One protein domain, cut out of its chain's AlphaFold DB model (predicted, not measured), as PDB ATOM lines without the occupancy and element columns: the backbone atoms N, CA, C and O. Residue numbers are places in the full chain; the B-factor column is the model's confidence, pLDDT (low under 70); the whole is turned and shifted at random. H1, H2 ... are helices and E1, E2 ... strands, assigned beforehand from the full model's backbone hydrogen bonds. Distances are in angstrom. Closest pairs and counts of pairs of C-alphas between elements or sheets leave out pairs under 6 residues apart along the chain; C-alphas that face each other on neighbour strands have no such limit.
ATOM      1  N   CYS A   4     251.936 313.504 401.490       87.44
ATOM      2  CA  CYS A   4     251.373 313.725 400.160       87.44
ATOM      3  C   CYS A   4     250.781 312.432 399.590       87.44
ATOM      4  O   CYS A   4     251.046 311.340 400.093       87.44
ATOM      5  N   TYR A   5     249.991 312.555 398.528       86.25
ATOM      6  CA  TYR A   5     249.535 311.413 397.735       86.25
ATOM      7  C   TYR A   5     250.347 311.324 396.443       86.25
ATOM      8  O   TYR A   5     250.768 312.342 395.896       86.25
ATOM      9  N   ASP A   6     250.584 310.105 395.963       84.25
ATOM     10  CA  ASP A   6     251.420 309.855 394.790       84.25
ATOM     11  C   ASP A   6     250.551 309.571 393.562       84.25
ATOM     12  O   ASP A   6     249.875 308.542 393.479       84.25
ATOM     13  N   ARG A   7     250.580 310.483 392.584       81.75
ATOM     14  CA  ARG A   7     249.768 310.361 391.364       81.75
ATOM     15  C   ARG A   7     250.271 309.291 390.391       81.75
ATOM     16  O   ARG A   7     249.556 308.941 389.459       81.75
ATOM     17  N   ARG A   8     251.475 308.731 390.571       80.56
ATOM     18  CA  ARG A   8     252.011 307.688 389.669       80.56
ATOM     19  C   ARG A   8     251.165 306.421 389.676       80.56
ATOM     20  O   ARG A   8     251.079 305.731 388.664       80.56
ATOM     21  N   TYR A   9     250.480 306.148 390.782       77.12
ATOM     22  CA  TYR A   9     249.568 305.014 390.892       77.12
ATOM     23  C   TYR A   9     248.328 305.136 389.992       77.12
ATOM     24  O   TYR A   9     247.660 304.135 389.759       77.12
ATOM     25  N   PHE A  10     248.056 306.296 389.380       73.19
ATOM     26  CA  PHE A  10     247.041 306.381 388.325       73.19
ATOM     27  C   PHE A  10     247.451 305.668 387.035       73.19
ATOM     28  O   PHE A  10     246.592 305.098 386.366       73.19
ATOM     29  N   ALA A  11     248.745 305.619 386.701       71.44
ATOM     30  CA  ALA A  11     249.218 304.858 385.541       71.44
ATOM     31  C   ALA A  11     248.914 303.353 385.687       71.44
ATOM     32  O   ALA A  11     248.640 302.669 384.701       71.44
ATOM     33  N   PHE A  12     248.866 302.857 386.930       74.06
ATOM     34  CA  PHE A  12     248.446 301.491 387.237       74.06
ATOM     35  C   PHE A  12     246.975 301.221 386.898       74.06
ATOM     36  O   PHE A  12     246.661 300.090 386.545       74.06
ATOM     37  N   PHE A  13     246.080 302.217 386.929       70.12
ATOM     38  CA  PHE A  13     244.710 302.029 386.433       70.12
ATOM     39  C   PHE A  13     244.666 301.848 384.915       70.12
ATOM     40  O   PHE A  13     243.879 301.038 384.433       70.12
ATOM     41  N   GLY A  14     245.509 302.567 384.168       68.38
ATOM     42  CA  GLY A  14     245.602 302.428 382.711       68.38
ATOM     43  C   GLY A  14     246.157 301.065 382.292       68.38
ATOM     44  O   GLY A  14     245.558 300.381 381.465       68.38
ATOM     45  N   PHE A  15     247.253 300.629 382.924       74.69
ATOM     46  CA  PHE A  15     247.789 299.272 382.747       74.69
ATOM     47  C   PHE A  15     246.781 298.199 383.191       74.69
ATOM     48  O   PHE A  15     246.589 297.202 382.502       74.69
ATOM     49  N   TRP A  16     246.087 298.484 384.298       71.75
ATOM     50  CA  TRP A  16     244.815 297.918 384.743       71.75
ATOM     51  C   TRP A  16     243.895 297.567 383.572       71.75
ATOM     52  O   TRP A  16     243.802 296.448 383.081       71.75
ATOM     53  N   PHE A  17     243.250 298.609 383.073       70.56
ATOM     54  CA  PHE A  17     242.303 298.552 381.976       70.56
ATOM     55  C   PHE A  17     242.830 297.790 380.751       70.56
ATOM     56  O   PHE A  17     242.107 296.972 380.188       70.56
ATOM     57  N   PHE A  18     244.096 297.993 380.374       68.25
ATOM     58  CA  PHE A  18     244.726 297.274 379.265       68.25
ATOM     59  C   PHE A  18     244.761 295.752 379.485       68.25
ATOM     60  O   PHE A  18     244.405 294.987 378.591       68.25
ATOM     61  N   CYS A  19     245.115 295.300 380.688       72.94
ATOM     62  CA  CYS A  19     245.083 293.884 381.047       72.94
ATOM     63  C   CYS A  19     243.645 293.321 381.090       72.94
ATOM     64  O   CYS A  19     243.446 292.187 380.654       72.94
ATOM     65  N   VAL A  20     242.634 294.099 381.530       70.38
ATOM     66  CA  VAL A  20     241.203 293.700 381.420       70.38
ATOM     67  C   VAL A  20     240.853 293.480 379.955       70.38
ATOM     68  O   VAL A  20     240.247 292.477 379.593       70.38
ATOM     69  N   PHE A  21     241.228 294.446 379.120       66.81
ATOM     70  CA  PHE A  21     240.896 294.487 377.709       66.81
ATOM     71  C   PHE A  21     241.499 293.295 376.959       66.81
ATOM     72  O   PHE A  21     240.776 292.597 376.254       66.81
ATOM     73  N   LEU A  22     242.783 292.996 377.183       65.25
ATOM     74  CA  LEU A  22     243.442 291.811 376.624       65.25
ATOM     75  C   LEU A  22     242.807 290.502 377.105       65.25
ATOM     76  O   LEU A  22     242.672 289.564 376.322       65.25
ATOM     77  N   PHE A  23     242.387 290.439 378.372       64.44
ATOM     78  CA  PHE A  23     241.682 289.277 378.911       64.44
ATOM     79  C   PHE A  23     240.314 289.079 378.239       64.44
ATOM     80  O   PHE A  23     239.951 287.954 377.893       64.44
ATOM     81  N   PHE A  24     239.568 290.164 378.012       65.12
ATOM     82  CA  PHE A  24     238.266 290.143 377.339       65.12
ATOM     83  C   PHE A  24     238.377 289.731 375.863       65.12
ATOM     84  O   PHE A  24     237.480 289.083 375.336       65.12
ATOM     85  N   LEU A  25     239.489 290.075 375.208       63.47
ATOM     86  CA  LEU A  25     239.746 289.758 373.801       63.47
ATOM     87  C   LEU A  25     240.123 288.283 373.563       63.47
ATOM     88  O   LEU A  25     240.168 287.856 372.413       63.47
ATOM     89  N   GLY A  26     240.445 287.527 374.621       62.66
ATOM     90  CA  GLY A  26     241.238 286.307 374.493       62.66
ATOM     91  C   GLY A  26     240.621 284.968 374.900       62.66
ATOM     92  O   GLY A  26     241.260 283.969 374.584       62.66
ATOM     93  N   MET A  27     239.490 284.855 375.621       60.94
ATOM     94  CA  MET A  27     239.170 283.547 376.241       60.94
ATOM     95  C   MET A  27     237.696 283.164 376.467       60.94
ATOM     96  O   MET A  27     236.958 283.842 377.180       60.94
ATOM     97  N   ASP A  28     237.381 281.937 376.027       64.62
ATOM     98  CA  ASP A  28     236.118 281.194 376.199       64.62
ATOM     99  C   ASP A  28     236.033 280.324 377.485       64.62
ATOM    100  O   ASP A  28     235.048 279.617 377.685       64.62
ATOM    101  N   GLY A  29     237.037 280.331 378.385       62.03
ATOM    102  CA  GLY A  29     237.129 279.328 379.476       62.03
ATOM    103  C   GLY A  29     237.291 279.823 380.926       62.03
ATOM    104  O   GLY A  29     236.768 279.200 381.847       62.03
ATOM    105  N   TYR A  30     237.987 280.941 381.170       60.75
ATOM    106  CA  TYR A  30     238.459 281.321 382.523       60.75
ATOM    107  C   TYR A  30     237.765 282.546 383.149       60.75
ATOM    108  O   TYR A  30     238.219 283.063 384.174       60.75
ATOM    109  N   GLN A  31     236.642 283.005 382.587       63.62
ATOM    110  CA  GLN A  31     235.949 284.234 383.015       63.62
ATOM    111  C   GLN A  31     235.667 284.308 384.527       63.62
ATOM    112  O   GLN A  31     235.813 285.368 385.133       63.62
ATOM    113  N   ARG A  32     235.302 283.192 385.167       60.75
ATOM    114  CA  ARG A  32     234.837 283.190 386.567       60.75
ATOM    115  C   ARG A  32     235.932 283.554 387.574       60.75
ATOM    116  O   ARG A  32     235.659 284.267 388.535       60.75
ATOM    117  N   TYR A  33     237.171 283.119 387.345       61.03
ATOM    118  CA  TYR A  33     238.294 283.423 388.241       61.03
ATOM    119  C   TYR A  33     238.780 284.868 388.091       61.03
ATOM    120  O   TYR A  33     239.116 285.514 389.081       61.03
ATOM    121  N   ALA A  34     238.753 285.407 386.872       63.06
ATOM    122  CA  ALA A  34     239.128 286.798 386.627       63.06
ATOM    123  C   ALA A  34     238.101 287.793 387.186       63.06
ATOM    124  O   ALA A  34     238.484 288.816 387.760       63.06
ATOM    125  N   VAL A  35     236.806 287.470 387.104       65.62
ATOM    126  CA  VAL A  35     235.742 288.269 387.735       65.62
ATOM    127  C   VAL A  35     235.938 288.344 389.254       65.62
ATOM    128  O   VAL A  35     235.754 289.408 389.838       65.62
ATOM    129  N   LEU A  36     236.388 287.259 389.890       65.00
ATOM    130  CA  LEU A  36     236.675 287.229 391.329       65.00
ATOM    131  C   LEU A  36     237.952 287.992 391.713       65.00
ATOM    132  O   LEU A  36     237.994 288.618 392.771       65.00
ATOM    133  N   ALA A  37     238.985 287.977 390.867       65.75
ATOM    134  CA  ALA A  37     240.244 288.682 391.134       65.75
ATOM    135  C   ALA A  37     240.142 290.207 390.919       65.75
ATOM    136  O   ALA A  37     240.814 290.984 391.598       65.75
ATOM    137  N   THR A  38     239.266 290.643 390.012       70.44
ATOM    138  CA  THR A  38     239.037 292.055 389.663       70.44
ATOM    139  C   THR A  38     238.790 292.976 390.873       70.44
ATOM    140  O   THR A  38     239.508 293.972 391.001       70.44
ATOM    141  N   PRO A  39     237.849 292.684 391.797       70.50
ATOM    142  CA  PRO A  39     237.601 293.548 392.953       70.50
ATOM    143  C   PRO A  39     238.782 293.604 393.929       70.50
ATOM    144  O   PRO A  39     239.048 294.667 394.488       70.50
ATOM    145  N   ALA A  40     239.532 292.510 394.101       69.38
ATOM    146  CA  ALA A  40     240.714 292.488 394.965       69.38
ATOM    147  C   ALA A  40     241.830 293.388 394.410       69.38
ATOM    148  O   ALA A  40     242.413 294.198 395.136       69.38
ATOM    149  N   VAL A  41     242.080 293.312 393.100       72.38
ATOM    150  CA  VAL A  41     243.056 294.180 392.430       72.38
ATOM    151  C   VAL A  41     242.612 295.640 392.510       72.38
ATOM    152  O   VAL A  41     243.419 296.500 392.858       72.38
ATOM    153  N   PHE A  42     241.326 295.925 392.276       74.00
ATOM    154  CA  PHE A  42     240.787 297.282 392.373       74.00
ATOM    155  C   PHE A  42     240.927 297.865 393.787       74.00
ATOM    156  O   PHE A  42     241.395 298.990 393.943       74.00
ATOM    157  N   ALA A  43     240.605 297.086 394.823       72.44
ATOM    158  CA  ALA A  43     240.761 297.503 396.216       72.44
ATOM    159  C   ALA A  43     242.224 297.823 396.562       72.44
ATOM    160  O   ALA A  43     242.510 298.844 397.188       72.44
ATOM    161  N   THR A  44     243.160 296.994 396.095       73.75
ATOM    162  CA  THR A  44     244.599 297.205 396.312       73.75
ATOM    163  C   THR A  44     245.080 298.494 395.639       73.75
ATOM    164  O   THR A  44     245.853 299.260 396.213       73.75
ATOM    165  N   LEU A  45     244.576 298.781 394.439       74.62
ATOM    166  CA  LEU A  45     244.920 299.976 393.667       74.62
ATOM    167  C   LEU A  45     244.368 301.258 394.305       74.62
ATOM    168  O   LEU A  45     245.083 302.250 394.432       74.62
ATOM    169  N   VAL A  46     243.120 301.215 394.781       77.00
ATOM    170  CA  VAL A  46     242.506 302.312 395.542       77.00
ATOM    171  C   VAL A  46     243.315 302.594 396.809       77.00
ATOM    172  O   VAL A  46     243.638 303.751 397.083       77.00
ATOM    173  N   LEU A  47     243.730 301.561 397.548       78.00
ATOM    174  CA  LEU A  47     244.590 301.734 398.720       78.00
ATOM    175  C   LEU A  47     245.897 302.460 398.367       78.00
ATOM    176  O   LEU A  47     246.266 303.409 399.052       78.00
ATOM    177  N   LEU A  48     246.565 302.099 397.270       78.38
ATOM    178  CA  LEU A  48     247.832 302.732 396.877       78.38
ATOM    179  C   LEU A  48     247.723 304.238 396.590       78.38
ATOM    180  O   LEU A  48     248.703 304.958 396.776       78.38
ATOM    181  N   ILE A  49     246.549 304.709 396.168       80.81
ATOM    182  CA  ILE A  49     246.297 306.111 395.810       80.81
ATOM    183  C   ILE A  49     245.835 306.931 397.015       80.81
ATOM    184  O   ILE A  49     246.215 308.092 397.156       80.81
ATOM    185  N   PHE A  50     245.020 306.337 397.890       80.75
ATOM    186  CA  PHE A  50     244.445 307.016 399.054       80.75
ATOM    187  C   PHE A  50     245.285 306.887 400.331       80.75
ATOM    188  O   PHE A  50     244.952 307.520 401.335       80.75
ATOM    189  N   ILE A  51     246.368 306.107 400.316       84.50
ATOM    190  CA  ILE A  51     247.328 306.053 401.422       84.50
ATOM    191  C   ILE A  51     248.300 307.240 401.310       84.50
ATOM    192  O   ILE A  51     249.012 307.356 400.309       84.50
ATOM    193  N   PRO A  52     248.368 308.115 402.330       84.44
ATOM    194  CA  PRO A  52     249.343 309.193 402.359       84.44
ATOM    195  C   PRO A  52     250.765 308.644 402.536       84.44
ATOM    196  O   PRO A  52     250.991 307.666 403.251       84.44
ATOM    197  N   ARG A  53     251.739 309.295 401.901       85.69
ATOM    198  CA  ARG A  53     253.163 308.947 401.955       85.69
ATOM    199  C   ARG A  53     254.017 310.133 402.360       85.69
ATOM    200  O   ARG A  53     253.631 311.285 402.156       85.69
ATOM    201  N   ASP A  54     255.204 309.837 402.878       87.06
ATOM    202  CA  ASP A  54     256.204 310.862 403.161       87.06
ATOM    203  C   ASP A  54     256.588 311.608 401.886       87.06
ATOM    204  O   ASP A  54     256.914 311.006 400.860       87.06
ATOM    205  N   VAL A  55     256.597 312.933 401.985       87.06
ATOM    206  CA  VAL A  55     256.963 313.843 400.894       87.06
ATOM    207  C   VAL A  55     258.377 313.576 400.372       87.06
ATOM    208  O   VAL A  55     258.608 313.674 399.170       87.06
ATOM    209  N   GLU A  56     259.302 313.154 401.232       87.88
ATOM    210  CA  GLU A  56     260.684 312.818 400.856       87.88
ATOM    211  C   GLU A  56     260.773 311.609 399.910       87.88
ATOM    212  O   GLU A  56     261.699 311.512 399.110       87.88
ATOM    213  N   LYS A  57     259.788 310.703 399.950       85.69
ATOM    214  CA  LYS A  57     259.760 309.476 399.134       85.69
ATOM    215  C   LYS A  57     259.079 309.665 397.774       85.69
ATOM    216  O   LYS A  57     259.107 308.757 396.941       85.69
ATOM    217  N   VAL A  58     258.437 310.811 397.543       85.00
ATOM    218  CA  VAL A  58     257.671 311.098 396.322       85.00
ATOM    219  C   VAL A  58     258.309 312.289 395.603       85.00
ATOM    220  O   VAL A  58     258.476 313.335 396.228       85.00
ATOM    221  N   PRO A  59     258.663 312.199 394.309       87.06
ATOM    222  CA  PRO A  59     259.196 313.346 393.572       87.06
ATOM    223  C   PRO A  59     258.146 314.452 393.426       87.06
ATOM    224  O   PRO A  59     256.968 314.153 393.231       87.06
ATOM    225  N   GLU A  60     258.565 315.721 393.466       85.38
ATOM    226  CA  GLU A  60     257.672 316.897 393.467       85.38
ATOM    227  C   GLU A  60     256.631 316.894 392.356       85.38
ATOM    228  O   GLU A  60     255.452 317.117 392.620       85.38
ATOM    229  N   ALA A  61     257.043 316.528 391.144       86.12
ATOM    230  CA  ALA A  61     256.170 316.454 389.980       86.12
ATOM    231  C   ALA A  61     255.008 315.455 390.127       86.12
ATOM    232  O   ALA A  61     254.101 315.465 389.299       86.12
ATOM    233  N   TYR A  62     255.014 314.569 391.127       84.62
ATOM    234  CA  TYR A  62     253.969 313.562 391.339       84.62
ATOM    235  C   TYR A  62     253.212 313.714 392.658       84.62
ATOM    236  O   TYR A  62     252.313 312.915 392.932       84.62
ATOM    237  N   ARG A  63     253.552 314.726 393.461       88.31
ATOM    238  CA  ARG A  63     252.917 314.973 394.755       88.31
ATOM    239  C   ARG A  63     251.542 315.597 394.556       88.31
ATOM    240  O   ARG A  63     251.379 316.576 393.836       88.31
ATOM    241  N   LEU A  64     250.562 315.068 395.269       86.62
ATOM    242  CA  LEU A  64     249.247 315.667 395.436       86.62
ATOM    243  C   LEU A  64     249.098 316.083 396.897       86.62
ATOM    244  O   LEU A  64     249.291 315.270 397.806       86.62
ATOM    245  N   ALA A  65     248.767 317.351 397.121       85.06
ATOM    246  CA  ALA A  65     248.696 317.932 398.459       85.06
ATOM    247  C   ALA A  65     247.436 317.497 399.224       85.06
ATOM    248  O   ALA A  65     247.446 317.409 400.449       85.06
ATOM    249  N   SER A  66     246.341 317.211 398.513       84.75
ATOM    250  CA  SER A  66     245.062 316.875 399.134       84.75
ATOM    251  C   SER A  66     244.348 315.718 398.437       84.75
ATOM    252  O   SER A  66     244.539 315.460 397.250       84.75
ATOM    253  N   ARG A  67     243.422 315.068 399.156       82.50
ATOM    254  CA  ARG A  67     242.527 314.057 398.563       82.50
ATOM    255  C   ARG A  67     241.681 314.620 397.423       82.50
ATOM    256  O   ARG A  67     241.313 313.885 396.520       82.50
ATOM    257  N   ARG A  68     241.366 315.919 397.438       84.25
ATOM    258  CA  ARG A  68     240.611 316.560 396.350       84.25
ATOM    259  C   ARG A  68     241.413 316.576 395.054       84.25
ATOM    260  O   ARG A  68     240.832 316.440 393.982       84.25
ATOM    261  N   ASP A  69     242.734 316.688 395.152       84.88
ATOM    262  CA  ASP A  69     243.610 316.706 393.984       84.88
ATOM    263  C   ASP A  69     243.739 315.317 393.347       84.88
ATOM    264  O   ASP A  69     243.920 315.231 392.141       84.88
ATOM    265  N   ILE A  70     243.505 314.235 394.103       83.75
ATOM    266  CA  ILE A  70     243.335 312.877 393.551       83.75
ATOM    267  C   ILE A  70     242.159 312.849 392.568       83.75
ATOM    268  O   ILE A  70     242.304 312.397 391.437       83.75
ATOM    269  N   PHE A  71     240.996 313.372 392.970       82.19
ATOM    270  CA  PHE A  71     239.809 313.397 392.110       82.19
ATOM    271  C   PHE A  71     239.969 314.334 390.915       82.19
ATOM    272  O   PHE A  71     239.542 314.006 389.811       82.19
ATOM    273  N   LYS A  72     240.609 315.492 391.102       83.62
ATOM    274  CA  LYS A  72     240.917 316.388 389.982       83.62
ATOM    275  C   LYS A  72     241.901 315.741 388.999       83.62
ATOM    276  O   LYS A  72     241.690 315.872 387.800       83.62
ATOM    277  N   ALA A  73     242.916 315.023 389.486       82.00
ATOM    278  CA  ALA A  73     243.853 314.275 388.650       82.00
ATOM    279  C   ALA A  73     243.153 313.134 387.888       82.00
ATOM    280  O   ALA A  73     243.395 312.972 386.697       82.00
ATOM    281  N   LEU A  74     242.220 312.410 388.524       77.56
ATOM    282  CA  LEU A  74     241.370 311.410 387.854       77.56
ATOM    283  C   LEU A  74     240.517 312.009 386.730       77.56
ATOM    284  O   LEU A  74     240.292 311.362 385.715       77.56
ATOM    285  N   LEU A  75     240.046 313.244 386.910       81.25
ATOM    286  CA  LEU A  75     239.246 313.974 385.925       81.25
ATOM    287  C   LEU A  75     240.092 314.731 384.885       81.25
ATOM    288  O   LEU A  75     239.523 315.476 384.088       81.25
ATOM    289  N   GLY A  76     241.425 314.604 384.908       75.25
ATOM    290  CA  GLY A  76     242.324 315.307 383.982       75.25
ATOM    291  C   GLY A  76     242.358 316.830 384.165       75.25
ATOM    292  O   GLY A  76     242.636 317.558 383.220       75.25
TER     293      GLY A  76
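Overview. This is residues 4 to 76 of the 78 residues of an uncharacterized protein of Planctomycetes bacterium Poly21 (UniProt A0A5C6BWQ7). H1 and H2 form a long helical hairpin, with E1 and H3 at its open end and residues 25 to 30 sticking out at the other. The printed part has 73 residues, mostly helix, in the order E1, H1, H2, H3. It is loose, radius of gyration of the C-alphas 15.0 A, spanning 46 by 20 by 20 A.

Arrangement. In E1, residues 4 to 6, residues 5 to 6 pair antiparallel with residues 63 to 64. H1, residues 9 to 24, touches H2, residues 31 to 50, opposite ways at a shallow tilt of 8 degrees, with residues 9 to 13 and 45 to 49 alone; closest C-alphas Tyr 9 and Ile 49, 6.0 A. H3, residues 67 to 74, is close but not clearly touching H1; closest C-alphas Phe 10 and Leu 74, 7.6 A. O i to N i+4 pairs within hydrogen-bond range: H1 10 of 12, H2 14 of 16, H3 3 of 4.

Along the chain. H1, 23.1 A, begins at C-alpha 9 (249.568, 305.014, 390.892); H2, 29.1 A, ends at C-alpha 50 (244.445, 307.016, 399.054).

Size, cuts and confidence. The printed part has no cut. The link H2 to H3 is long. Residues 21 to 37 are among those under pLDDT 70.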